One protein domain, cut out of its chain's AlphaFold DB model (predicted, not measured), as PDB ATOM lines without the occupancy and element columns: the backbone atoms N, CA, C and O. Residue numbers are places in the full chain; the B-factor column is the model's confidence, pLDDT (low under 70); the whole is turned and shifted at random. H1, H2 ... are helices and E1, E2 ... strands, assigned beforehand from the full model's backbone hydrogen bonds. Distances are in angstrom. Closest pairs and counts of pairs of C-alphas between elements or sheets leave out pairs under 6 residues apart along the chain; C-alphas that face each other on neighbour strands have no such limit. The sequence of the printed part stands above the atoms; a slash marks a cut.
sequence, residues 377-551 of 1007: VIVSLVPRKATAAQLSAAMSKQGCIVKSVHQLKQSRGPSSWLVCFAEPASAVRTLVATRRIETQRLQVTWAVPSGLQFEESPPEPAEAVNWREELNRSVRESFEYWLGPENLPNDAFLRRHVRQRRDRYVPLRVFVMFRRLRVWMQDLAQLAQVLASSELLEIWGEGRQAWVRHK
ATOM      1  N   VAL A 377     -19.800  72.935 129.541       84.25
ATOM      2  CA  VAL A 377     -19.196  71.696 130.061       84.25
ATOM      3  C   VAL A 377     -19.521  70.514 129.149       84.25
ATOM      4  O   VAL A 377     -20.604  70.439 128.576       84.25
ATOM      5  N   ILE A 378     -18.591  69.570 129.031       84.88
ATOM      6  CA  ILE A 378     -18.830  68.268 128.409       84.88
ATOM      7  C   ILE A 378     -19.251  67.289 129.506       84.88
ATOM      8  O   ILE A 378     -18.564  67.136 130.517       84.88
ATOM      9  N   VAL A 379     -20.377  66.613 129.300       84.94
ATOM     10  CA  VAL A 379     -20.867  65.535 130.159       84.94
ATOM     11  C   VAL A 379     -20.744  64.216 129.407       84.94
ATOM     12  O   VAL A 379     -21.371  64.026 128.368       84.94
ATOM     13  N   SER A 380     -19.945  63.299 129.943       81.25
ATOM     14  CA  SER A 380     -19.704  61.955 129.410       81.25
ATOM     15  C   SER A 380     -20.186  60.872 130.381       81.25
ATOM     16  O   SER A 380     -20.538  61.150 131.531       81.25
ATOM     17  N   LEU A 381     -20.183  59.617 129.913       81.50
ATOM     18  CA  LEU A 381     -20.800  58.461 130.585       81.50
ATOM     19  C   LEU A 381     -22.327  58.597 130.743       81.50
ATOM     20  O   LEU A 381     -22.911  58.012 131.657       81.50
ATOM     21  N   VAL A 382     -22.970  59.354 129.847       82.62
ATOM     22  CA  VAL A 382     -24.430  59.491 129.802       82.62
ATOM     23  C   VAL A 382     -25.045  58.170 129.293       82.62
ATOM     24  O   VAL A 382     -24.513  57.575 128.346       82.62
ATOM     25  N   PRO A 383     -26.134  57.659 129.907       82.31
ATOM     26  CA  PRO A 383     -26.817  56.460 129.423       82.31
ATOM     27  C   PRO A 383     -27.324  56.635 127.985       82.31
ATOM     28  O   PRO A 383     -27.885  57.671 127.640       82.31
ATOM     29  N   ARG A 384     -27.195  55.601 127.140       76.06
ATOM     30  CA  ARG A 384     -27.569  55.675 125.709       76.06
ATOM     31  C   ARG A 384     -29.056  55.958 125.434       76.06
ATOM     32  O   ARG A 384     -29.380  56.336 124.317       76.06
ATOM     33  N   LYS A 385     -29.941  55.755 126.417       78.56
ATOM     34  CA  LYS A 385     -31.378  56.078 126.332       78.56
ATOM     35  C   LYS A 385     -31.735  57.455 126.919       78.56
ATOM     36  O   LYS A 385     -32.889  57.858 126.819       78.56
ATOM     37  N   ALA A 386     -30.791  58.155 127.554       81.00
ATOM     38  CA  ALA A 386     -31.079  59.412 128.237       81.00
ATOM     39  C   ALA A 386     -31.266  60.563 127.238       81.00
ATOM     40  O   ALA A 386     -30.467  60.749 126.322       81.00
ATOM     41  N   THR A 387     -32.317  61.353 127.444       85.25
ATOM     42  CA  THR A 387     -32.702  62.469 126.571       85.25
ATOM     43  C   THR A 387     -32.045  63.790 126.979       85.25
ATOM     44  O   THR A 387     -31.675  63.992 128.140       85.25
ATOM     45  N   ALA A 388     -31.995  64.749 126.046       82.75
ATOM     46  CA  ALA A 388     -31.551  66.120 126.316       82.75
ATOM     47  C   ALA A 388     -32.325  66.776 127.480       82.75
ATOM     48  O   ALA A 388     -31.741  67.503 128.282       82.75
ATOM     49  N   ALA A 389     -33.622  66.471 127.617       83.94
ATOM     50  CA  ALA A 389     -34.466  66.959 128.707       83.94
ATOM     51  C   ALA A 389     -34.063  66.371 130.073       83.94
ATOM     52  O   ALA A 389     -33.919  67.118 131.040       83.94
ATOM     53  N   GLN A 390     -33.808  65.059 130.153       85.69
ATOM     54  CA  GLN A 390     -33.314  64.414 131.380       85.69
ATOM     55  C   GLN A 390     -31.925  64.935 131.778       85.69
ATOM     56  O   GLN A 390     -31.670  65.166 132.960       85.69
ATOM     57  N   LEU A 391     -31.041  65.163 130.802       86.12
ATOM     58  CA  LEU A 391     -29.721  65.741 131.050       86.12
ATOM     59  C   LEU A 391     -29.812  67.202 131.511       86.12
ATOM     60  O   LEU A 391     -29.172  67.558 132.499       86.12
ATOM     61  N   SER A 392     -30.653  68.021 130.873       87.38
ATOM     62  CA  SER A 392     -30.936  69.393 131.313       87.38
ATOM     63  C   SER A 392     -31.457  69.415 132.756       87.38
ATOM     64  O   SER A 392     -30.869  70.069 133.615       87.38
ATOM     65  N   ALA A 393     -32.468  68.600 133.078       85.06
ATOM     66  CA  ALA A 393     -33.017  68.494 134.431       85.06
ATOM     67  C   ALA A 393     -31.973  68.045 135.474       85.06
ATOM     68  O   ALA A 393     -31.925  68.592 136.577       85.06
ATOM     69  N   ALA A 394     -31.094  67.092 135.139       85.44
ATOM     70  CA  ALA A 394     -30.015  66.652 136.027       85.44
ATOM     71  C   ALA A 394     -28.968  67.755 136.292       85.44
ATOM     72  O   ALA A 394     -28.430  67.852 137.403       85.44
ATOM     73  N   MET A 395     -28.689  68.594 135.290       86.94
ATOM     74  CA  MET A 395     -27.721  69.693 135.372       86.94
ATOM     75  C   MET A 395     -28.296  70.957 136.027       86.94
ATOM     76  O   MET A 395     -27.550  71.657 136.705       86.94
ATOM     77  N   SER A 396     -29.605  71.206 135.931       86.38
ATOM     78  CA  SER A 396     -30.258  72.370 136.554       86.38
ATOM     79  C   SER A 396     -30.455  72.261 138.078       86.38
ATOM     80  O   SER A 396     -30.677  73.264 138.756       86.38
ATOM     81  N   LYS A 397     -30.327  71.062 138.673       81.12
ATOM     82  CA  LYS A 397     -30.397  70.898 140.144       81.12
ATOM     83  C   LYS A 397     -29.346  71.759 140.866       81.12
ATOM     84  O   LYS A 397     -28.253  71.963 140.335       81.12
ATOM     85  N   GLN A 398     -29.651  72.157 142.106       75.75
ATOM     86  CA  GLN A 398     -28.830  73.041 142.959       75.75
ATOM     87  C   GLN A 398     -28.712  74.482 142.422       75.75
ATOM     88  O   GLN A 398     -27.623  75.057 142.383       75.75
ATOM     89  N   GLY A 399     -29.841  75.057 141.986       77.25
ATOM     90  CA  GLY A 399     -29.919  76.450 141.528       77.25
ATOM     91  C   GLY A 399     -29.019  76.745 140.327       77.25
ATOM     92  O   GLY A 399     -28.391  77.803 140.287       77.25
ATOM     93  N   CYS A 400     -28.896  75.779 139.411       84.62
ATOM     94  CA  CYS A 400     -28.099  75.897 138.197       84.62
ATOM     95  C   CYS A 400     -29.024  76.130 136.992       84.62
ATOM     96  O   CYS A 400     -30.073  75.504 136.888       84.62
ATOM     97  N   ILE A 401     -28.651  77.017 136.069       86.12
ATOM     98  CA  ILE A 401     -29.512  77.435 134.954       86.12
ATOM     99  C   ILE A 401     -28.902  76.960 133.633       86.12
ATOM    100  O   ILE A 401     -27.961  77.562 133.114       86.12
ATOM    101  N   VAL A 402     -29.425  75.861 133.088       87.50
ATOM    102  CA  VAL A 402     -29.034  75.343 131.766       87.50
ATOM    103  C   VAL A 402     -29.676  76.190 130.664       87.50
ATOM    104  O   VAL A 402     -30.891  76.366 130.645       87.50
ATOM    105  N   LYS A 403     -28.864  76.691 129.725       85.94
ATOM    106  CA  LYS A 403     -29.301  77.446 128.537       85.94
ATOM    107  C   LYS A 403     -29.586  76.522 127.348       85.94
ATOM    108  O   LYS A 403     -30.555  76.741 126.634       85.94
ATOM    109  N   SER A 404     -28.739  75.516 127.103       84.69
ATOM    110  CA  SER A 404     -28.957  74.510 126.046       84.69
ATOM    111  C   SER A 404     -28.117  73.241 126.253       84.69
ATOM    112  O   SER A 404     -27.169  73.236 127.043       84.69
ATOM    113  N   VAL A 405     -28.486  72.160 125.559       86.88
ATOM    114  CA  VAL A 405     -27.886  70.820 125.666       86.88
ATOM    115  C   VAL A 405     -27.788  70.208 124.265       86.88
ATOM    116  O   VAL A 405     -28.803  70.132 123.581       86.88
ATOM    117  N   HIS A 406     -26.597  69.765 123.849       86.06
ATOM    118  CA  HIS A 406     -26.305  69.316 122.474       86.06
ATOM    119  C   HIS A 406     -25.539  67.988 122.465       86.06
ATOM    120  O   HIS A 406     -24.573  67.834 123.215       86.06
ATOM    121  N   GLN A 407     -25.929  67.028 121.620       85.00
ATOM    122  CA  GLN A 407     -25.265  65.717 121.543       85.00
ATOM    123  C   GLN A 407     -23.990  65.777 120.681       85.00
ATOM    124  O   GLN A 407     -23.984  66.355 119.589       85.00
ATOM    125  N   LEU A 408     -22.897  65.185 121.179       83.81
ATOM    126  CA  LEU A 408     -21.604  65.140 120.492       83.81
ATOM    127  C   LEU A 408     -21.470  63.869 119.651       83.81
ATOM    128  O   LEU A 408     -21.708  62.760 120.128       83.81
ATOM    129  N   LYS A 409     -21.001  64.043 118.417       76.88
ATOM    130  CA  LYS A 409     -20.871  62.992 117.407       76.88
ATOM    131  C   LYS A 409     -19.725  62.044 117.754       76.88
ATOM    132  O   LYS A 409     -18.561  62.444 117.743       76.88
ATOM    133  N   GLN A 410     -20.037  60.785 118.066       66.56
ATOM    134  CA  GLN A 410     -19.047  59.778 118.478       66.56
ATOM    135  C   GLN A 410     -19.250  58.440 117.759       66.56
ATOM    136  O   GLN A 410     -20.368  57.970 117.588       66.56
ATOM    137  N   SER A 411     -18.151  57.800 117.350       48.12
ATOM    138  CA  SER A 411     -18.189  56.584 116.525       48.12
ATOM    139  C   SER A 411     -18.459  55.297 117.315       48.12
ATOM    140  O   SER A 411     -19.181  54.429 116.825       48.12
ATOM    141  N   ARG A 412     -17.904  55.149 118.530       52.59
ATOM    142  CA  ARG A 412     -18.203  54.055 119.481       52.59
ATOM    143  C   ARG A 412     -17.996  54.520 120.932       52.59
ATOM    144  O   ARG A 412     -16.881  54.871 121.298       52.59
ATOM    145  N   GLY A 413     -19.039  54.468 121.767       58.84
ATOM    146  CA  GLY A 413     -18.945  54.799 123.202       58.84
ATOM    147  C   GLY A 413     -20.295  54.840 123.945       58.84
ATOM    148  O   GLY A 413     -21.327  54.485 123.358       58.84
ATOM    149  N   PRO A 414     -20.313  55.224 125.237       63.31
ATOM    150  CA  PRO A 414     -21.469  55.863 125.876       63.31
ATOM    151  C   PRO A 414     -21.612  57.307 125.361       63.31
ATOM    152  O   PRO A 414     -20.618  57.892 124.932       63.31
ATOM    153  N   SER A 415     -22.811  57.897 125.394       76.56
ATOM    154  CA  SER A 415     -23.005  59.228 124.804       76.56
ATOM    155  C   SER A 415     -22.281  60.323 125.600       76.56
ATOM    156  O   SER A 415     -22.092  60.240 126.822       76.56
ATOM    157  N   SER A 416     -21.840  61.349 124.872       85.25
ATOM    158  CA  SER A 416     -21.236  62.562 125.419       85.25
ATOM    159  C   SER A 416     -21.963  63.783 124.869       85.25
ATOM    160  O   SER A 416     -22.396  63.791 123.720       85.25
ATOM    161  N   TRP A 417     -22.102  64.806 125.699       88.12
ATOM    162  CA  TRP A 417     -22.978  65.945 125.448       88.12
ATOM    163  C   TRP A 417     -22.297  67.245 125.853       88.12
ATOM    164  O   TRP A 417     -21.598  67.281 126.863       88.12
ATOM    165  N   LEU A 418     -22.544  68.319 125.111       86.00
ATOM    166  CA  LEU A 418     -22.245  69.678 125.543       86.00
ATOM    167  C   LEU A 418     -23.447  70.228 126.320       86.00
ATOM    168  O   LEU A 418     -24.576  70.163 125.839       86.00
ATOM    169  N   VAL A 419     -23.206  70.790 127.501       87.31
ATOM    170  CA  VAL A 419     -24.207  71.503 128.301       87.31
ATOM    171  C   VAL A 419     -23.720  72.931 128.490       87.31
ATOM    172  O   VAL A 419     -22.671  73.155 129.095       87.31
ATOM    173  N   CYS A 420     -24.484  73.887 127.970       85.81
ATOM    174  CA  CYS A 420     -24.187  75.313 128.054       85.81
ATOM    175  C   CYS A 420     -25.094  75.940 129.116       85.81
ATOM    176  O   CYS A 420     -26.319  75.824 129.029       85.81
ATOM    177  N   PHE A 421     -24.518  76.615 130.106       86.38
ATOM    178  CA  PHE A 421     -25.251  77.312 131.162       86.38
ATOM    179  C   PHE A 421     -25.543  78.776 130.796       86.38
ATOM    180  O   PHE A 421     -24.929  79.344 129.895       86.38
ATOM    181  N   ALA A 422     -26.501  79.387 131.492       84.31
ATOM    182  CA  ALA A 422     -26.816  80.811 131.358       84.31
ATOM    183  C   ALA A 422     -25.832  81.720 132.122       84.31
ATOM    184  O   ALA A 422     -25.717  82.900 131.810       84.31
ATOM    185  N   GLU A 423     -25.119  81.174 133.111       85.50
ATOM    186  CA  GLU A 423     -24.209  81.898 134.005       85.50
ATOM    187  C   GLU A 423     -22.982  81.038 134.387       85.50
ATOM    188  O   GLU A 423     -23.121  79.819 134.551       85.50
ATOM    189  N   PRO A 424     -21.789  81.636 134.602       79.88
ATOM    190  CA  PRO A 424     -20.591  80.884 134.981       79.88
ATOM    191  C   PRO A 424     -20.720  80.137 136.314       79.88
ATOM    192  O   PRO A 424     -20.153  79.056 136.466       79.88
ATOM    193  N   ALA A 425     -21.491  80.667 137.272       81.00
ATOM    194  CA  ALA A 425     -21.665  80.040 138.582       81.00
ATOM    195  C   ALA A 425     -22.323  78.656 138.469       81.00
ATOM    196  O   ALA A 425     -21.958  77.734 139.198       81.00
ATOM    197  N   SER A 426     -23.240  78.460 137.521       85.06
ATOM    198  CA  SER A 426     -23.861  77.163 137.231       85.06
ATOM    199  C   SER A 426     -22.868  76.166 136.631       85.06
ATOM    200  O   SER A 426     -22.882  74.988 137.002       85.06
ATOM    201  N   ALA A 427     -21.965  76.629 135.759       80.12
ATOM    202  CA  ALA A 427     -20.899  75.802 135.199       80.12
ATOM    203  C   ALA A 427     -19.908  75.368 136.294       80.12
ATOM    204  O   ALA A 427     -19.731  74.167 136.525       80.12
ATOM    205  N   VAL A 428     -19.340  76.330 137.036       77.94
ATOM    206  CA  VAL A 428     -18.350  76.105 138.109       77.94
ATOM    207  C   VAL A 428     -18.892  75.173 139.201       77.94
ATOM    208  O   VAL A 428     -18.198  74.225 139.588       77.94
ATOM    209  N   ARG A 429     -20.145  75.371 139.648       78.19
ATOM    210  CA  ARG A 429     -20.825  74.480 140.608       78.19
ATOM    211  C   ARG A 429     -20.965  73.052 140.065       78.19
ATOM    212  O   ARG A 429     -20.689  72.084 140.777       78.19
ATOM    213  N   THR A 430     -21.335  72.901 138.794       80.06
ATOM    214  CA  THR A 430     -21.637  71.594 138.185       80.06
ATOM    215  C   THR A 430     -20.421  70.680 138.018       80.06
ATOM    216  O   THR A 430     -20.565  69.465 138.133       80.06
ATOM    217  N   LEU A 431     -19.219  71.227 137.824       73.62
ATOM    218  CA  LEU A 431     -17.984  70.440 137.649       73.62
ATOM    219  C   LEU A 431     -17.537  69.683 138.908       73.62
ATOM    220  O   LEU A 431     -16.875  68.649 138.808       73.62
ATOM    221  N   VAL A 432     -17.891  70.186 140.094       66.19
ATOM    222  CA  VAL A 432     -17.608  69.523 141.380       66.19
ATOM    223  C   VAL A 432     -18.818  68.789 141.958       66.19
ATOM    224  O   VAL A 432     -18.637  67.867 142.758       66.19
ATOM    225  N   ALA A 433     -20.036  69.147 141.545       71.25
ATOM    226  CA  ALA A 433     -21.248  68.417 141.896       71.25
ATOM    227  C   ALA A 433     -21.216  66.987 141.323       71.25
ATOM    228  O   ALA A 433     -20.907  66.759 140.154       71.25
ATOM    229  N   THR A 434     -21.578  65.987 142.132       74.56
ATOM    230  CA  THR A 434     -21.731  64.614 141.624       74.56
ATOM    231  C   THR A 434     -23.098  64.457 140.970       74.56
ATOM    232  O   THR A 434     -24.072  64.080 141.614       74.56
ATOM    233  N   ARG A 435     -23.154  64.754 139.672       80.81
ATOM    234  CA  ARG A 435     -24.348  64.586 138.840       80.81
ATOM    235  C   ARG A 435     -24.607  63.099 138.545       80.81
ATOM    236  O   ARG A 435     -23.670  62.313 138.364       80.81
ATOM    237  N   ARG A 436     -25.885  62.718 138.487       81.06
ATOM    238  CA  ARG A 436     -26.372  61.387 138.088       81.06
ATOM    239  C   ARG A 436     -27.587  61.529 137.172       81.06
ATOM    240  O   ARG A 436     -28.355  62.475 137.332       81.06
ATOM    241  N   ILE A 437     -27.760  60.567 136.273       82.38
ATOM    242  CA  ILE A 437     -29.044  60.228 135.647       82.38
ATOM    243  C   ILE A 437     -29.320  58.789 136.069       82.38
ATOM    244  O   ILE A 437     -28.412  57.960 136.001       82.38
ATOM    245  N   GLU A 438     -30.533  58.511 136.551       78.94
ATOM    246  CA  GLU A 438     -30.874  57.228 137.184       78.94
ATOM    247  C   GLU A 438     -29.845  56.893 138.292       78.94
ATOM    248  O   GLU A 438     -29.545  57.730 139.150       78.94
ATOM    249  N   THR A 439     -29.263  55.693 138.276       74.12
ATOM    250  CA  THR A 439     -28.167  55.290 139.172       74.12
ATOM    251  C   THR A 439     -26.779  55.694 138.657       74.12
ATOM    252  O   THR A 439     -25.833  55.770 139.448       74.12
ATOM    253  N   GLN A 440     -26.640  55.982 137.360       77.25
ATOM    254  CA  GLN A 440     -25.353  56.150 136.687       77.25
ATOM    255  C   GLN A 440     -24.670  57.471 137.064       77.25
ATOM    256  O   GLN A 440     -25.243  58.559 136.961       77.25
ATOM    257  N   ARG A 441     -23.395  57.390 137.469       80.50
ATOM    258  CA  ARG A 441     -22.572  58.575 137.753       80.50
ATOM    259  C   ARG A 441     -22.065  59.193 136.455       80.50
ATOM    260  O   ARG A 441     -21.319  58.558 135.716       80.50
ATOM    261  N   LEU A 442     -22.406  60.458 136.237       83.12
ATOM    262  CA  LEU A 442     -21.936  61.220 135.086       83.12
ATOM    263  C   LEU A 442     -20.519  61.751 135.325       83.12
ATOM    264  O   LEU A 442     -20.140  62.078 136.456       83.12
ATOM    265  N   GLN A 443     -19.745  61.875 134.250       79.12
ATOM    266  CA  GLN A 443     -18.439  62.525 134.257       79.12
ATOM    267  C   GLN A 443     -18.563  63.907 133.613       79.12
ATOM    268  O   GLN A 443     -18.697  64.012 132.399       79.12
ATOM    269  N   VAL A 444     -18.506  64.961 134.428       78.25
ATOM    270  CA  VAL A 444     -18.479  66.353 133.958       78.25
ATOM    271  C   VAL A 444     -17.029  66.803 133.794       78.25
ATOM    272  O   VAL A 444     -16.202  66.578 134.680       78.25
ATOM    273  N   THR A 445     -16.724  67.452 132.677       73.62
ATOM    274  CA  THR A 445     -15.440  68.099 132.379       73.62
ATOM    275  C   THR A 445     -15.694  69.439 131.689       73.62
ATOM    276  O   THR A 445     -16.755  69.635 131.107       73.62
ATOM    277  N   TRP A 446     -14.745  70.371 131.700       75.31
ATOM    278  CA  TRP A 446     -14.896  71.623 130.946       75.31
ATOM    279  C   TRP A 446     -14.932  71.385 129.429       75.31
ATOM    280  O   TRP A 446     -14.354  70.413 128.939       75.31
ATOM    281  N   ALA A 447     -15.610  72.266 128.689       73.12
ATOM    282  CA  ALA A 447     -15.660  72.212 127.233       73.12
ATOM    283  C   ALA A 447     -14.607  73.108 126.566       73.12
ATOM    284  O   ALA A 447     -14.227  74.155 127.085       73.12
ATOM    285  N   VAL A 448     -14.217  72.726 125.348       68.38
ATOM    286  CA  VAL A 448     -13.539  73.603 124.384       68.38
ATOM    287  C   VAL A 448     -14.380  73.584 123.106       68.38
ATOM    288  O   VAL A 448     -14.220  72.659 122.310       68.38
ATOM    289  N   PRO A 449     -15.319  74.532 122.906       63.66
ATOM    290  CA  PRO A 449     -16.280  74.459 121.800       63.66
ATOM    291  C   PRO A 449     -15.634  74.428 120.407       63.66
ATOM    292  O   PRO A 449     -16.136  73.759 119.506       63.66
ATOM    293  N   SER A 450     -14.484  75.087 120.245       61.91
ATOM    294  CA  SER A 450     -13.759  75.324 118.985       61.91
ATOM    295  C   SER A 450     -13.092  74.093 118.338       61.91
ATOM    296  O   SER A 450     -12.202  74.236 117.501       61.91
ATOM    297  N   GLY A 451     -13.531  72.882 118.686       62.94
ATOM    298  CA  GLY A 451     -13.123  71.628 118.042       62.94
ATOM    299  C   GLY A 451     -14.145  70.490 118.152       62.94
ATOM    300  O   GLY A 451     -13.802  69.344 117.868       62.94
ATOM    301  N   LEU A 452     -15.377  70.771 118.590       72.31
ATOM    302  CA  LEU A 452     -16.407  69.752 118.808       72.31
ATOM    303  C   LEU A 452     -17.238  69.499 117.544       72.31
ATOM    304  O   LEU A 452     -17.620  70.427 116.836       72.31
ATOM    305  N   GLN A 453     -17.545  68.225 117.285       73.75
ATOM    306  CA  GLN A 453     -18.499  67.813 116.257       73.75
ATOM    307  C   GLN A 453     -19.825  67.428 116.916       73.75
ATOM    308  O   GLN A 453     -19.851  66.630 117.855       73.75
ATOM    309  N   PHE A 454     -20.916  67.978 116.396       78.50
ATOM    310  CA  PHE A 454     -22.277  67.776 116.888       78.50
ATOM    311  C   PHE A 454     -23.055  66.869 115.930       78.50
ATOM    312  O   PHE A 454     -22.684  66.720 114.761       78.50
ATOM    313  N   GLU A 455     -24.100  66.215 116.433       70.19
ATOM    314  CA  GLU A 455     -24.988  65.397 115.591       70.19
ATOM    315  C   GLU A 455     -26.073  66.237 114.909       70.19
ATOM    316  O   GLU A 455     -26.406  65.978 113.753       70.19
ATOM    317  N   GLU A 456     -26.529  67.294 115.583       65.75
ATOM    318  CA  GLU A 456     -27.419  68.327 115.047       65.75
ATOM    319  C   GLU A 456     -26.658  69.655 114.840       65.75
ATOM    320  O   GLU A 456     -25.434  69.709 114.979       65.75
ATOM    321  N   SER A 457     -27.359  70.719 114.428       55.22
ATOM    322  CA  SER A 457     -26.744  71.996 114.027       55.22
ATOM    323  C   SER A 457     -25.838  72.578 115.128       55.22
ATOM    324  O   SER A 457     -26.249  72.597 116.289       55.22
ATOM    325  N   PRO A 458     -24.625  73.075 114.804       57.44
ATOM    326  CA  PRO A 458     -23.685  73.544 115.817       57.44
ATOM    327  C   PRO A 458     -24.254  74.738 116.606       57.44
ATOM    328  O   PRO A 458     -24.889  75.611 116.006       57.44
ATOM    329  N   PRO A 459     -24.013  74.809 117.929       63.47
ATOM    330  CA  PRO A 459     -24.459  75.926 118.751       63.47
ATOM    331  C   PRO A 459     -23.755  77.227 118.356       63.47
ATOM    332  O   PRO A 459     -22.570  77.226 118.014       63.47
ATOM    333  N   GLU A 460     -24.467  78.349 118.471       60.12
ATOM    334  CA  GLU A 460     -23.847  79.673 118.377       60.12
ATOM    335  C   GLU A 460     -22.737  79.811 119.438       60.12
ATOM    336  O   GLU A 460     -22.946  79.421 120.595       60.12
ATOM    337  N   PRO A 461     -21.554  80.345 119.080       57.56
ATOM    338  CA  PRO A 461     -20.456  80.494 120.022       57.56
ATOM    339  C   PRO A 461     -20.845  81.491 121.115       57.56
ATOM    340  O   PRO A 461     -21.107  82.661 120.843       57.56
ATOM    341  N   ALA A 462     -20.874  81.028 122.365       59.88
ATOM    342  CA  ALA A 462     -21.120  81.903 123.500       59.88
ATOM    343  C   ALA A 462     -19.965  82.907 123.661       59.88
ATOM    344  O   ALA A 462     -18.793  82.524 123.623       59.88
ATOM    345  N   GLU A 463     -20.294  84.185 123.860       61.19
ATOM    346  CA  GLU A 463     -19.296  85.200 124.200       61.19
ATOM    347  C   GLU A 463     -18.590  84.829 125.514       61.19
ATOM    348  O   GLU A 463     -19.219  84.352 126.462       61.19
ATOM    349  N   ALA A 464     -17.271  85.024 125.570       61.22
ATOM    350  CA  ALA A 464     -16.463  84.605 126.711       61.22
ATOM    351  C   ALA A 464     -16.725  85.505 127.933       61.22
ATOM    352  O   ALA A 464     -16.254  86.641 128.003       61.22
ATOM    353  N   VAL A 465     -17.463  84.980 128.913       69.62
ATOM    354  CA  VAL A 465     -17.802  85.685 130.160       69.62
ATOM    355  C   VAL A 465     -16.631  85.599 131.151       69.62
ATOM    356  O   VAL A 465     -15.816  84.680 131.090       69.62
ATOM    357  N   ASN A 466     -16.534  86.527 132.108       71.06
ATOM    358  CA  ASN A 466     -15.502  86.513 133.153       71.06
ATOM    359  C   ASN A 466     -15.742  85.422 134.225       71.06
ATOM    360  O   ASN A 466     -16.018  85.690 135.392       71.06
ATOM    361  N   TRP A 467     -15.613  84.159 133.826       75.19
ATOM    362  CA  TRP A 467     -15.774  82.979 134.682       75.19
ATOM    363  C   TRP A 467     -14.676  82.813 135.744       75.19
ATOM    364  O   TRP A 467     -14.818  82.014 136.671       75.19
ATOM    365  N   ARG A 468     -13.564  83.546 135.620       74.56
ATOM    366  CA  ARG A 468     -12.409  83.418 136.519       74.56
ATOM    367  C   ARG A 468     -12.679  84.004 137.898       74.56
ATOM    368  O   ARG A 468     -12.239  83.424 138.883       74.56
ATOM    369  N   GLU A 469     -13.426  85.100 137.992       80.19
ATOM    370  CA  GLU A 469     -13.822  85.676 139.286       80.19
ATOM    371  C   GLU A 469     -14.738  84.733 140.073       80.19
ATOM    372  O   GLU A 469     -14.557  84.554 141.276       80.19
ATOM    373  N   GLU A 470     -15.649  84.055 139.375       81.44
ATOM    374  CA  GLU A 470     -16.539  83.040 139.942       81.44
ATOM    375  C   GLU A 470     -15.765  81.824 140.474       81.44
ATOM    376  O   GLU A 470     -15.963  81.382 141.608       81.44
ATOM    377  N   LEU A 471     -14.808  81.329 139.682       81.00
ATOM    378  CA  LEU A 471     -13.901  80.264 140.098       81.00
ATOM    379  C   LEU A 471     -13.065  80.676 141.321       81.00
ATOM    380  O   LEU A 471     -12.948  79.909 142.274       81.00
ATOM    381  N   ASN A 472     -12.525  81.897 141.323       85.19
ATOM    382  CA  ASN A 472     -11.735  82.436 142.429       85.19
ATOM    383  C   ASN A 472     -12.571  82.625 143.710       85.19
ATOM    384  O   ASN A 472     -12.041  82.482 144.814       85.19
ATOM    385  N   ARG A 473     -13.875  82.919 143.589       84.75
ATOM    386  CA  ARG A 473     -14.809  82.938 144.724       84.75
ATOM    387  C   ARG A 473     -15.044  81.524 145.264       84.75
ATOM    388  O   ARG A 473     -14.714  81.273 146.419       84.75
ATOM    389  N   SER A 474     -15.448  80.586 144.403       83.75
ATOM    390  CA  SER A 474     -15.675  79.171 144.760       83.75
ATOM    391  C   SER A 474     -14.450  78.496 145.404       83.75
ATOM    392  O   SER A 474     -14.584  77.624 146.270       83.75
ATOM    393  N   VAL A 475     -13.239  78.890 144.988       85.44
ATOM    394  CA  VAL A 475     -11.973  78.440 145.584       85.44
ATOM    395  C   VAL A 475     -11.778  79.016 146.989       85.44
ATOM    396  O   VAL A 475     -11.497  78.231 147.894       85.44
ATOM    397  N   ARG A 476     -11.959  80.331 147.210       89.62
ATOM    398  CA  ARG A 476     -11.859  80.943 148.554       89.62
ATOM    399  C   ARG A 476     -12.854  80.333 149.534       89.62
ATOM    400  O   ARG A 476     -12.423  79.787 150.545       89.62
ATOM    401  N   GLU A 477     -14.136  80.324 149.174       87.06
ATOM    402  CA  GLU A 477     -15.227  79.770 149.991       87.06
ATOM    403  C   GLU A 477     -14.942  78.317 150.403       87.06
ATOM    404  O   GLU A 477     -15.213  77.908 151.530       87.06
ATOM    405  N   SER A 478     -14.322  77.527 149.515       87.81
ATOM    406  CA  SER A 478     -13.927  76.152 149.838       87.81
ATOM    407  C   SER A 478     -12.816  76.074 150.890       87.81
ATOM    408  O   SER A 478     -12.898  75.214 151.759       87.81
ATOM    409  N   PHE A 479     -11.798  76.944 150.859       91.50
ATOM    410  CA  PHE A 479     -10.760  76.981 151.905       91.50
ATOM    411  C   PHE A 479     -11.273  77.552 153.228       91.50
ATOM    412  O   PHE A 479     -10.902  77.049 154.288       91.50
ATOM    413  N   GLU A 480     -12.119  78.578 153.160       91.94
ATOM    414  CA  GLU A 480     -12.775  79.195 154.316       91.94
ATOM    415  C   GLU A 480     -13.668  78.175 155.031       91.94
ATOM    416  O   GLU A 480     -13.574  78.036 156.246       91.94
ATOM    417  N   TYR A 481     -14.421  77.360 154.283       90.06
ATOM    418  CA  TYR A 481     -15.126  76.198 154.824       90.06
ATOM    419  C   TYR A 481     -14.161  75.144 155.391       90.06
ATOM    420  O   TYR A 481     -14.286  74.760 156.553       90.06
ATOM    421  N   TRP A 482     -13.174  74.686 154.606       90.44
ATOM    422  CA  TRP A 482     -12.271  73.585 154.975       90.44
ATOM    423  C   TRP A 482     -11.477  73.826 156.265       90.44
ATOM    424  O   TRP A 482     -11.289  72.885 157.040       90.44
ATOM    425  N   LEU A 483     -11.011  75.059 156.481       91.75
ATOM    426  CA  LEU A 483     -10.251  75.472 157.667       91.75
ATOM    427  C   LEU A 483     -11.107  76.207 158.716       91.75
ATOM    428  O   LEU A 483     -10.600  76.550 159.785       91.75
ATOM    429  N   GLY A 484     -12.384  76.445 158.416       90.31
ATOM    430  CA  GLY A 484     -13.346  77.113 159.283       90.31
ATOM    431  C   GLY A 484     -13.990  76.193 160.331       90.31
ATOM    432  O   GLY A 484     -13.714  74.989 160.381       90.31
ATOM    433  N   PRO A 485     -14.878  76.749 161.175       88.88
ATOM    434  CA  PRO A 485     -15.457  76.051 162.326       88.88
ATOM    435  C   PRO A 485     -16.415  74.905 161.968       88.88
ATOM    436  O   PRO A 485     -16.654  74.045 162.811       88.88
ATOM    437  N   GLU A 486     -16.958  74.864 160.750       84.75
ATOM    438  CA  GLU A 486     -17.913  73.829 160.327       84.75
ATOM    439  C   GLU A 486     -17.216  72.506 159.963       84.75
ATOM    440  O   GLU A 486     -17.606  71.430 160.428       84.75
ATOM    441  N   ASN A 487     -16.154  72.579 159.153       87.50
ATOM    442  CA  ASN A 487     -15.415  71.406 158.688       87.50
ATOM    443  C   ASN A 487     -14.280  71.024 159.644       87.50
ATOM    444  O   ASN A 487     -14.141  69.850 159.999       87.50
ATOM    445  N   LEU A 488     -13.450  71.989 160.061       86.12
ATOM    446  CA  LEU A 488     -12.141  71.676 160.631       86.12
ATOM    447  C   LEU A 488     -12.191  70.873 161.947       86.12
ATOM    448  O   LEU A 488     -11.381  69.960 162.061       86.12
ATOM    449  N   PRO A 489     -13.120  71.068 162.905       82.50
ATOM    450  CA  PRO A 489     -13.196  70.206 164.094       82.50
ATOM    451  C   PRO A 489     -13.431  68.717 163.772       82.50
ATOM    452  O   PRO A 489     -12.991  67.834 164.520       82.50
ATOM    453  N   ASN A 490     -14.095  68.441 162.646       79.25
ATOM    454  CA  ASN A 490     -14.542  67.116 162.215       79.25
ATOM    455  C   ASN A 490     -13.578  66.457 161.208       79.25
ATOM    456  O   ASN A 490     -13.424  65.234 161.212       79.25
ATOM    457  N   ASP A 491     -12.891  67.251 160.384       78.31
ATOM    458  CA  ASP A 491     -11.940  66.790 159.368       78.31
ATOM    459  C   ASP A 491     -10.587  66.393 159.986       78.31
ATOM    460  O   ASP A 491      -9.672  67.203 160.161       78.31
ATOM    461  N   ALA A 492     -10.453  65.106 160.318       71.81
ATOM    462  CA  ALA A 492      -9.226  64.545 160.883       71.81
ATOM    463  C   ALA A 492      -7.993  64.753 159.976       71.81
ATOM    464  O   ALA A 492      -6.916  65.081 160.477       71.81
ATOM    465  N   PHE A 493      -8.154  64.650 158.649       77.44
ATOM    466  CA  PHE A 493      -7.056  64.823 157.695       77.44
ATOM    467  C   PHE A 493      -6.511  66.255 157.732       77.44
ATOM    468  O   PHE A 493      -5.293  66.451 157.825       77.44
ATOM    469  N   LEU A 494      -7.384  67.267 157.681       81.00
ATOM    470  CA  LEU A 494      -6.951  68.663 157.750       81.00
ATOM    471  C   LEU A 494      -6.431  69.023 159.134       81.00
ATOM    472  O   LEU A 494      -5.374  69.645 159.227       81.00
ATOM    473  N   ARG A 495      -7.068  68.560 160.215       81.69
ATOM    474  CA  ARG A 495      -6.549  68.747 161.579       81.69
ATOM    475  C   ARG A 495      -5.145  68.199 161.760       81.69
ATOM    476  O   ARG A 495      -4.320  68.869 162.374       81.69
ATOM    477  N   ARG A 496      -4.854  67.013 161.222       75.69
ATOM    478  CA  ARG A 496      -3.523  66.397 161.282       75.69
ATOM    479  C   ARG A 496      -2.466  67.197 160.513       75.69
ATOM    480  O   ARG A 496      -1.302  67.140 160.889       75.69
ATOM    481  N   HIS A 497      -2.849  67.983 159.504       79.50
ATOM    482  CA  HIS A 497      -1.946  68.921 158.825       79.50
ATOM    483  C   HIS A 497      -1.859  70.290 159.518       79.50
ATOM    484  O   HIS A 497      -0.776  70.857 159.598       79.50
ATOM    485  N   VAL A 498      -2.956  70.803 160.080       85.12
ATOM    486  CA  VAL A 498      -2.976  72.046 160.874       85.12
ATOM    487  C   VAL A 498      -2.161  71.885 162.165       85.12
ATOM    488  O   VAL A 498      -1.398  72.773 162.538       85.12
ATOM    489  N   ARG A 499      -2.252  70.726 162.831       80.31
ATOM    490  CA  ARG A 499      -1.526  70.416 164.076       80.31
ATOM    491  C   ARG A 499      -0.092  69.901 163.867       80.31
ATOM    492  O   ARG A 499       0.614  69.733 164.854       80.31
ATOM    493  N   GLN A 500       0.378  69.711 162.626       75.50
ATOM    494  CA  GLN A 500       1.793  69.387 162.328       75.50
ATOM    495  C   GLN A 500       2.769  70.514 162.717       75.50
ATOM    496  O   GLN A 500       3.976  70.283 162.763       75.50
ATOM    497  N   ARG A 501       2.272  71.734 162.964       77.31
ATOM    498  CA  ARG A 501       3.056  72.902 163.386       77.31
ATOM    499  C   ARG A 501       2.323  73.670 164.488       77.31
ATOM    500  O   ARG A 501       1.093  73.661 164.551       77.31
ATOM    501  N   ARG A 502       3.067  74.402 165.324       78.62
ATOM    502  CA  ARG A 502       2.498  75.327 166.331       78.62
ATOM    503  C   ARG A 502       1.868  76.577 165.707       78.62
ATOM    504  O   ARG A 502       0.899  77.097 166.238       78.62
ATOM    505  N   ASP A 503       2.376  77.022 164.559       85.31
ATOM    506  CA  ASP A 503       1.884  78.203 163.828       85.31
ATOM    507  C   ASP A 503       0.601  77.963 163.003       85.31
ATOM    508  O   ASP A 503       0.024  78.918 162.476       85.31
ATOM    509  N   ARG A 504       0.137  76.705 162.941       87.12
ATOM    510  CA  ARG A 504      -1.087  76.234 162.268       87.12
ATOM    511  C   ARG A 504      -1.115  76.370 160.742       87.12
ATOM    512  O   ARG A 504      -2.168  76.195 160.131       87.12
ATOM    513  N   TYR A 505       0.035  76.614 160.115       90.12
ATOM    514  CA  TYR A 505       0.149  76.691 158.660       90.12
ATOM    515  C   TYR A 505       0.144  75.313 157.983       90.12
ATOM    516  O   TYR A 505       0.924  74.426 158.329       90.12
ATOM    517  N   VAL A 506      -0.669  75.172 156.932       88.75
ATOM    518  CA  VAL A 506      -0.741  73.993 156.054       88.75
ATOM    519  C   VAL A 506      -0.150  74.328 154.675       88.75
ATOM    520  O   VAL A 506      -0.538  75.339 154.088       88.75
ATOM    521  N   PRO A 507       0.746  73.506 154.091       88.69
ATOM    522  CA  PRO A 507       1.264  73.751 152.745       88.69
ATOM    523  C   PRO A 507       0.152  73.689 151.687       88.69
ATOM    524  O   PRO A 507      -0.579  72.697 151.640       88.69
ATOM    525  N   LEU A 508       0.079  74.642 150.749       87.19
ATOM    526  CA  LEU A 508      -0.950  74.610 149.691       87.19
ATOM    527  C   LEU A 508      -0.887  73.336 148.822       87.19
ATOM    528  O   LEU A 508      -1.913  72.846 148.352       87.19
ATOM    529  N   ARG A 509       0.298  72.721 148.690       82.50
ATOM    530  CA  ARG A 509       0.490  71.410 148.031       82.50
ATOM    531  C   ARG A 509      -0.342  70.261 148.632       82.50
ATOM    532  O   ARG A 509      -0.602  69.301 147.916       82.50
ATOM    533  N   VAL A 510      -0.767  70.346 149.899       81.38
ATOM    534  CA  VAL A 510      -1.668  69.356 150.529       81.38
ATOM    535  C   VAL A 510      -3.040  69.406 149.853       81.38
ATOM    536  O   VAL A 510      -3.565  68.390 149.404       81.38
ATOM    537  N   PHE A 511      -3.577  70.614 149.683       81.62
ATOM    538  CA  PHE A 511      -4.874  70.852 149.058       81.62
ATOM    539  C   PHE A 511      -4.874  70.565 147.547       81.62
ATOM    540  O   PHE A 511      -5.909  70.208 146.995       81.62
ATOM    541  N   VAL A 512      -3.719  70.596 146.869       71.19
ATOM    542  CA  VAL A 512      -3.597  70.134 145.467       71.19
ATOM    543  C   VAL A 512      -3.843  68.620 145.321       71.19
ATOM    544  O   VAL A 512      -4.051  68.141 144.209       71.19
ATOM    545  N   MET A 513      -3.922  67.845 146.409       65.94
ATOM    546  CA  MET A 513      -4.448  66.475 146.344       65.94
ATOM    547  C   MET A 513      -5.985  66.422 146.281       65.94
ATOM    548  O   MET A 513      -6.537  65.444 145.773       65.94
ATOM    549  N   PHE A 514      -6.692  67.467 146.733       75.38
ATOM    550  CA  PHE A 514      -8.150  67.464 146.852       75.38
ATOM    551  C   PHE A 514      -8.846  67.469 145.489       75.38
ATOM    552  O   PHE A 514      -8.558  68.275 144.601       75.38
ATOM    553  N   ARG A 515      -9.858  66.603 145.359       68.00
ATOM    554  CA  ARG A 515     -10.617  66.396 144.116       68.00
ATOM    555  C   ARG A 515     -11.200  67.683 143.516       68.00
ATOM    556  O   ARG A 515     -11.184  67.809 142.298       68.00
ATOM    557  N   ARG A 516     -11.707  68.619 144.336       71.12
ATOM    558  CA  ARG A 516     -12.255  69.902 143.844       71.12
ATOM    559  C   ARG A 516     -11.159  70.756 143.197       71.12
ATOM    560  O   ARG A 516     -11.298  71.175 142.053       71.12
ATOM    561  N   LEU A 517     -10.032  70.938 143.886       74.19
ATOM    562  CA  LEU A 517      -8.935  71.778 143.403       74.19
ATOM    563  C   LEU A 517      -8.235  71.223 142.170       74.19
ATOM    564  O   LEU A 517      -7.940  71.997 141.270       74.19
ATOM    565  N   ARG A 518      -8.031  69.904 142.054       67.44
ATOM    566  CA  ARG A 518      -7.381  69.341 140.852       67.44
ATOM    567  C   ARG A 518      -8.139  69.639 139.550       67.44
ATOM    568  O   ARG A 518      -7.492  69.684 138.508       67.44
ATOM    569  N   VAL A 519      -9.452  69.871 139.625       67.81
ATOM    570  CA  VAL A 519     -10.317  70.294 138.505       67.81
ATOM    571  C   VAL A 519     -10.314  71.819 138.320       67.81
ATOM    572  O   VAL A 519     -10.405  72.304 137.194       67.81
ATOM    573  N   TRP A 520     -10.216  72.581 139.411       71.12
ATOM    574  CA  TRP A 520     -10.299  74.042 139.404       71.12
ATOM    575  C   TRP A 520      -8.961  74.751 139.133       71.12
ATOM    576  O   TRP A 520      -8.892  75.593 138.244       71.12
ATOM    577  N   MET A 521      -7.903  74.447 139.892       73.69
ATOM    578  CA  MET A 521      -6.643  75.198 139.889       73.69
ATOM    579  C   MET A 521      -5.488  74.345 140.442       73.69
ATOM    580  O   MET A 521      -5.577  73.819 141.549       73.69
ATOM    581  N   GLN A 522      -4.390  74.222 139.686       70.38
ATOM    582  CA  GLN A 522      -3.162  73.535 140.139       70.38
ATOM    583  C   GLN A 522      -1.924  74.452 140.186       70.38
ATOM    584  O   GLN A 522      -0.870  74.019 140.652       70.38
ATOM    585  N   ASP A 523      -2.034  75.710 139.742       77.69
ATOM    586  CA  ASP A 523      -0.981  76.706 139.954       77.69
ATOM    587  C   ASP A 523      -1.038  77.218 141.400       77.69
ATOM    588  O   ASP A 523      -2.009  77.843 141.827       77.69
ATOM    589  N   LEU A 524       0.023  76.939 142.158       79.94
ATOM    590  CA  LEU A 524       0.157  77.335 143.557       79.94
ATOM    591  C   LEU A 524       0.384  78.844 143.743       79.94
ATOM    592  O   LEU A 524       0.027  79.367 144.796       79.94
ATOM    593  N   ALA A 525       0.942  79.548 142.753       81.38
ATOM    594  CA  ALA A 525       1.101  81.002 142.809       81.38
ATOM    595  C   ALA A 525      -0.244  81.707 142.589       81.38
ATOM    596  O   ALA A 525      -0.619  82.574 143.380       81.38
ATOM    597  N   GLN A 526      -1.013  81.272 141.583       82.06
ATOM    598  CA  GLN A 526      -2.377  81.762 141.365       82.06
ATOM    599  C   GLN A 526      -3.274  81.458 142.575       82.06
ATOM    600  O   GLN A 526      -4.002  82.333 143.039       82.06
ATOM    601  N   LEU A 527      -3.174  80.247 143.134       85.38
ATOM    602  CA  LEU A 527      -3.932  79.850 144.319       85.38
ATOM    603  C   LEU A 527      -3.589  80.714 145.542       85.38
ATOM    604  O   LEU A 527      -4.496  81.188 146.220       85.38
ATOM    605  N   ALA A 528      -2.303  80.973 145.797       86.25
ATOM    606  CA  ALA A 528      -1.873  81.866 146.871       86.25
ATOM    607  C   ALA A 528      -2.422  83.294 146.688       86.25
ATOM    608  O   ALA A 528      -2.941  83.871 147.641       86.25
ATOM    609  N   GLN A 529      -2.381  83.839 145.465       86.75
ATOM    610  CA  GLN A 529      -2.923  85.167 145.153       86.75
ATOM    611  C   GLN A 529      -4.445  85.245 145.370       86.75
ATOM    612  O   GLN A 529      -4.941  86.226 145.919       86.75
ATOM    613  N   VAL A 530      -5.189  84.208 144.971       87.75
ATOM    614  CA  VAL A 530      -6.643  84.127 145.182       87.75
ATOM    615  C   VAL A 530      -6.971  84.095 146.673       87.75
ATOM    616  O   VAL A 530      -7.798  84.881 147.135       87.75
ATOM    617  N   LEU A 531      -6.297  83.243 147.448       89.94
ATOM    618  CA  LEU A 531      -6.550  83.097 148.885       89.94
ATOM    619  C   LEU A 531      -6.088  84.308 149.710       89.94
ATOM    620  O   LEU A 531      -6.698  84.601 150.734       89.94
ATOM    621  N   ALA A 532      -5.095  85.070 149.240       88.25
ATOM    622  CA  ALA A 532      -4.691  86.340 149.849       88.25
ATOM    623  C   ALA A 532      -5.779  87.438 149.782       88.25
ATOM    624  O   ALA A 532      -5.664  88.447 150.472       88.25
ATOM    625  N   SER A 533      -6.846  87.239 148.994       88.00
ATOM    626  CA  SER A 533      -8.045  88.097 148.976       88.00
ATOM    627  C   SER A 533      -9.182  87.599 149.891       88.00
ATOM    628  O   SER A 533     -10.342  87.967 149.703       88.00
ATOM    629  N   SER A 534      -8.876  86.732 150.861       91.81
ATOM    630  CA  SER A 534      -9.789  86.324 151.935       91.81
ATOM    631  C   SER A 534      -9.615  87.206 153.176       91.81
ATOM    632  O   SER A 534      -8.497  87.496 153.605       91.81
ATOM    633  N   GLU A 535     -10.723  87.573 153.821       91.44
ATOM    634  CA  GLU A 535     -10.688  88.236 155.130       91.44
ATOM    635  C   GLU A 535     -10.459  87.250 156.289       91.44
ATOM    636  O   GLU A 535     -10.026  87.666 157.366       91.44
ATOM    637  N   LEU A 536     -10.660  85.948 156.066       92.62
ATOM    638  CA  LEU A 536     -10.604  84.891 157.082       92.62
ATOM    639  C   LEU A 536      -9.290  84.092 157.072       92.62
ATOM    640  O   LEU A 536      -8.865  83.572 158.108       92.62
ATOM    641  N   LEU A 537      -8.626  84.003 155.917       93.69
ATOM    642  CA  LEU A 537      -7.393  83.234 155.727       93.69
ATOM    643  C   LEU A 537      -6.134  84.110 155.794       93.69
ATOM    644  O   LEU A 537      -6.164  85.317 155.561       93.69
ATOM    645  N   GLU A 538      -5.003  83.479 156.086       93.38
ATOM    646  CA  GLU A 538      -3.672  84.084 156.072       93.38
ATOM    647  C   GLU A 538      -2.730  83.204 155.238       93.38
ATOM    648  O   GLU A 538      -2.726  81.978 155.382       93.38
ATOM    649  N   ILE A 539      -1.954  83.830 154.348       92.81
ATOM    650  CA  ILE A 539      -1.021  83.166 153.430       92.81
ATOM    651  C   ILE A 539       0.412  83.550 153.799       92.81
ATOM    652  O   ILE A 539       0.708  84.725 154.006       92.81
ATOM    653  N   TRP A 540       1.306  82.562 153.838       90.12
ATOM    654  CA  TRP A 540       2.729  82.757 154.118       90.12
ATOM    655  C   TRP A 540       3.608  82.038 153.090       90.12
ATOM    656  O   TRP A 540       3.377  80.869 152.778       90.12
ATOM    657  N   GLY A 541       4.642  82.721 152.595       86.12
ATOM    658  CA  GLY A 541       5.520  82.223 151.532       86.12
ATOM    659  C   GLY A 541       4.911  82.331 150.127       86.12
ATOM    660  O   GLY A 541       3.747  82.686 149.956       86.12
ATOM    661  N   GLU A 542       5.711  82.022 149.105       77.31
ATOM    662  CA  GLU A 542       5.358  82.239 147.695       77.31
ATOM    663  C   GLU A 542       5.365  80.947 146.861       77.31
ATOM    664  O   GLU A 542       6.159  80.024 147.080       77.31
ATOM    665  N   GLY A 543       4.487  80.896 145.853       70.25
ATOM    666  CA  GLY A 543       4.441  79.839 144.840       70.25
ATOM    667  C   GLY A 543       4.420  78.427 145.433       70.25
ATOM    668  O   GLY A 543       3.550  78.073 146.225       70.25
ATOM    669  N   ARG A 544       5.399  77.589 145.065       67.44
ATOM    670  CA  ARG A 544       5.495  76.197 145.555       67.44
ATOM    671  C   ARG A 544       5.812  76.066 147.052       67.44
ATOM    672  O   ARG A 544       5.695  74.962 147.577       67.44
ATOM    673  N   GLN A 545       6.210  77.155 147.711       78.50
ATOM    674  CA  GLN A 545       6.486  77.222 149.148       78.50
ATOM    675  C   GLN A 545       5.424  78.031 149.908       78.50
ATOM    676  O   GLN A 545       5.672  78.412 151.046       78.50
ATOM    677  N   ALA A 546       4.258  78.293 149.306       87.00
ATOM    678  CA  ALA A 546       3.148  78.964 149.972       87.00
ATOM    679  C   ALA A 546       2.353  78.016 150.896       87.00
ATOM    680  O   ALA A 546       2.062  76.858 150.565       87.00
ATOM    681  N   TRP A 547       1.981  78.543 152.060       91.31
ATOM    682  CA  TRP A 547       1.194  77.899 153.111       91.31
ATOM    683  C   TRP A 547      -0.032  78.759 153.420       91.31
ATOM    684  O   TRP A 547      -0.011  79.971 153.217       91.31
ATOM    685  N   VAL A 548      -1.080  78.135 153.950       93.38
ATOM    686  CA  VAL A 548      -2.326  78.789 154.366       93.38
ATOM    687  C   VAL A 548      -2.703  78.375 155.782       93.38
ATOM    688  O   VAL A 548      -2.486  77.228 156.177       93.38
ATOM    689  N   ARG A 549      -3.307  79.295 156.528       93.00
ATOM    690  CA  ARG A 549      -4.076  78.997 157.741       93.00
ATOM    691  C   ARG A 549      -5.352  79.830 157.776       93.00
ATOM    692  O   ARG A 549      -5.468  80.823 157.064       93.00
ATOM    693  N   HIS A 550      -6.288  79.444 158.632       93.81
ATOM    694  CA  HIS A 550      -7.342  80.350 159.080       93.81
ATOM    695  C   HIS A 550      -6.787  81.252 160.197       93.81
ATOM    696  O   HIS A 550      -5.932  80.813 160.968       93.81
ATOM    697  N   LYS A 551      -7.253  82.504 160.301       91.44
ATOM    698  CA  LYS A 551      -6.769  83.472 161.313       91.44
ATOM    699  C   LYS A 551      -7.109  83.075 162.759       91.44
ATOM    700  O   LYS A 551      -6.511  83.596 163.695       91.44
TER     701      LYS A 551
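AT A GLANCE: This is residues 377 to 551 of the 1007 residues of the protein "5'-3' exoribonuclease 2" of Symbiodinium microadriaticum (UniProt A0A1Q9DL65). Two lobes sit end to end: the first is a four-stranded sheet with H1 and H2 over one face, and the second gathers short helices and the small hairpin E5 and E6 round the long helix H3. H2, H3 and H6 meet where the lobes join, and a long link, residues 447 to 466, leads from E4 to H3. The 175 printed residues have seven named helices and six named strands, in the order E1 H1 E2 E3 H2 E4 H3 H4 H5 H6 H7 E5 E6. The class is mixed, helices and strands; the larger sheet, E2 E3 E1 E4, and the smaller, E5 E6, are antiparallel. The whole is elongated, 59 by 34 by 29 A, yet only just compact, close to loose, with a radius of gyration of the C-alphas of 18.9 A.

IN THESE COORDINATES: E1, residues 377 to 382, begins at C-alpha 377 (-19.196, 71.696, 130.061). H1 is 388 to 396, E2 402 to 407, E3 415 to 421, 19.3 A long, H2 424 to 432 and E4 443 to 446. H3, 467 to 483, is 24.8 A long and begins at C-alpha 467 (-15.774, 82.979, 134.682). H4 is 492 to 498, H5 508 to 511, H6 515 to 520, H7 524 to 531, E5 537 to 540 and E6 547 to 550, ending at C-alpha 550 (-7.342, 80.350, 159.080).

HOW THE PARTS SIT: The larger sheet is strongly twisted. N 406 and O 418 of the hairpin E2 and E3 are 2.9 A apart, N 379 and O 417 of E1 and E3 2.8 A, and N 378 and O 445 of E1 and E4 2.8 A, within hydrogen-bond range. H1 and H2 are on the same face, at heights over the sheet of 8.1 A and 8.2 A, making two layers. E1, H1, E2 and E3, H2, E4 are split strand-helix-strand units, each with another strand between its two, and right-handed crossovers. H3, the hub, touches H2 at a steep tilt of 48 degrees, the same way; the closest C-alphas, of Pro 424 and Trp 467, are 5.3 A apart. H3 touches H7 about perpendicular, 81 degrees, with the C-alphas of Arg 476 and Leu 531 closest at 5.7 A. H6 only just touches H3, with 3 pairs of C-alphas within 8 A, the closest those of Leu 471 and Trp 520, 7.2 A. H5 only just touches H7, with 3 such pairs, the closest Leu 508 and Leu 524, 6.8 A. H4 and H3 are close but not clearly touching; the C-alphas of Leu 483 and Leu 494 are 7.6 A apart. In the hairpin E5 and E6, N 538 and O 549 are 2.9 A apart. In H1, H3, H4 and H7 every O i to N i+4 pair is within hydrogen-bond range, in H2 4 of 5 and in H6 1 of 2, while H5 is too short for such a pair.

THE WHOLE: The C-alphas farthest apart, of Ser 457 and Arg 502, are 60.0 A from each other. The printed part has no cut, and the link E4 to H3, 20 residues, is long. The mean pLDDT of the printed part is 79.8; 25 residues are under 70, among them 410 to 414 and 456 to 465.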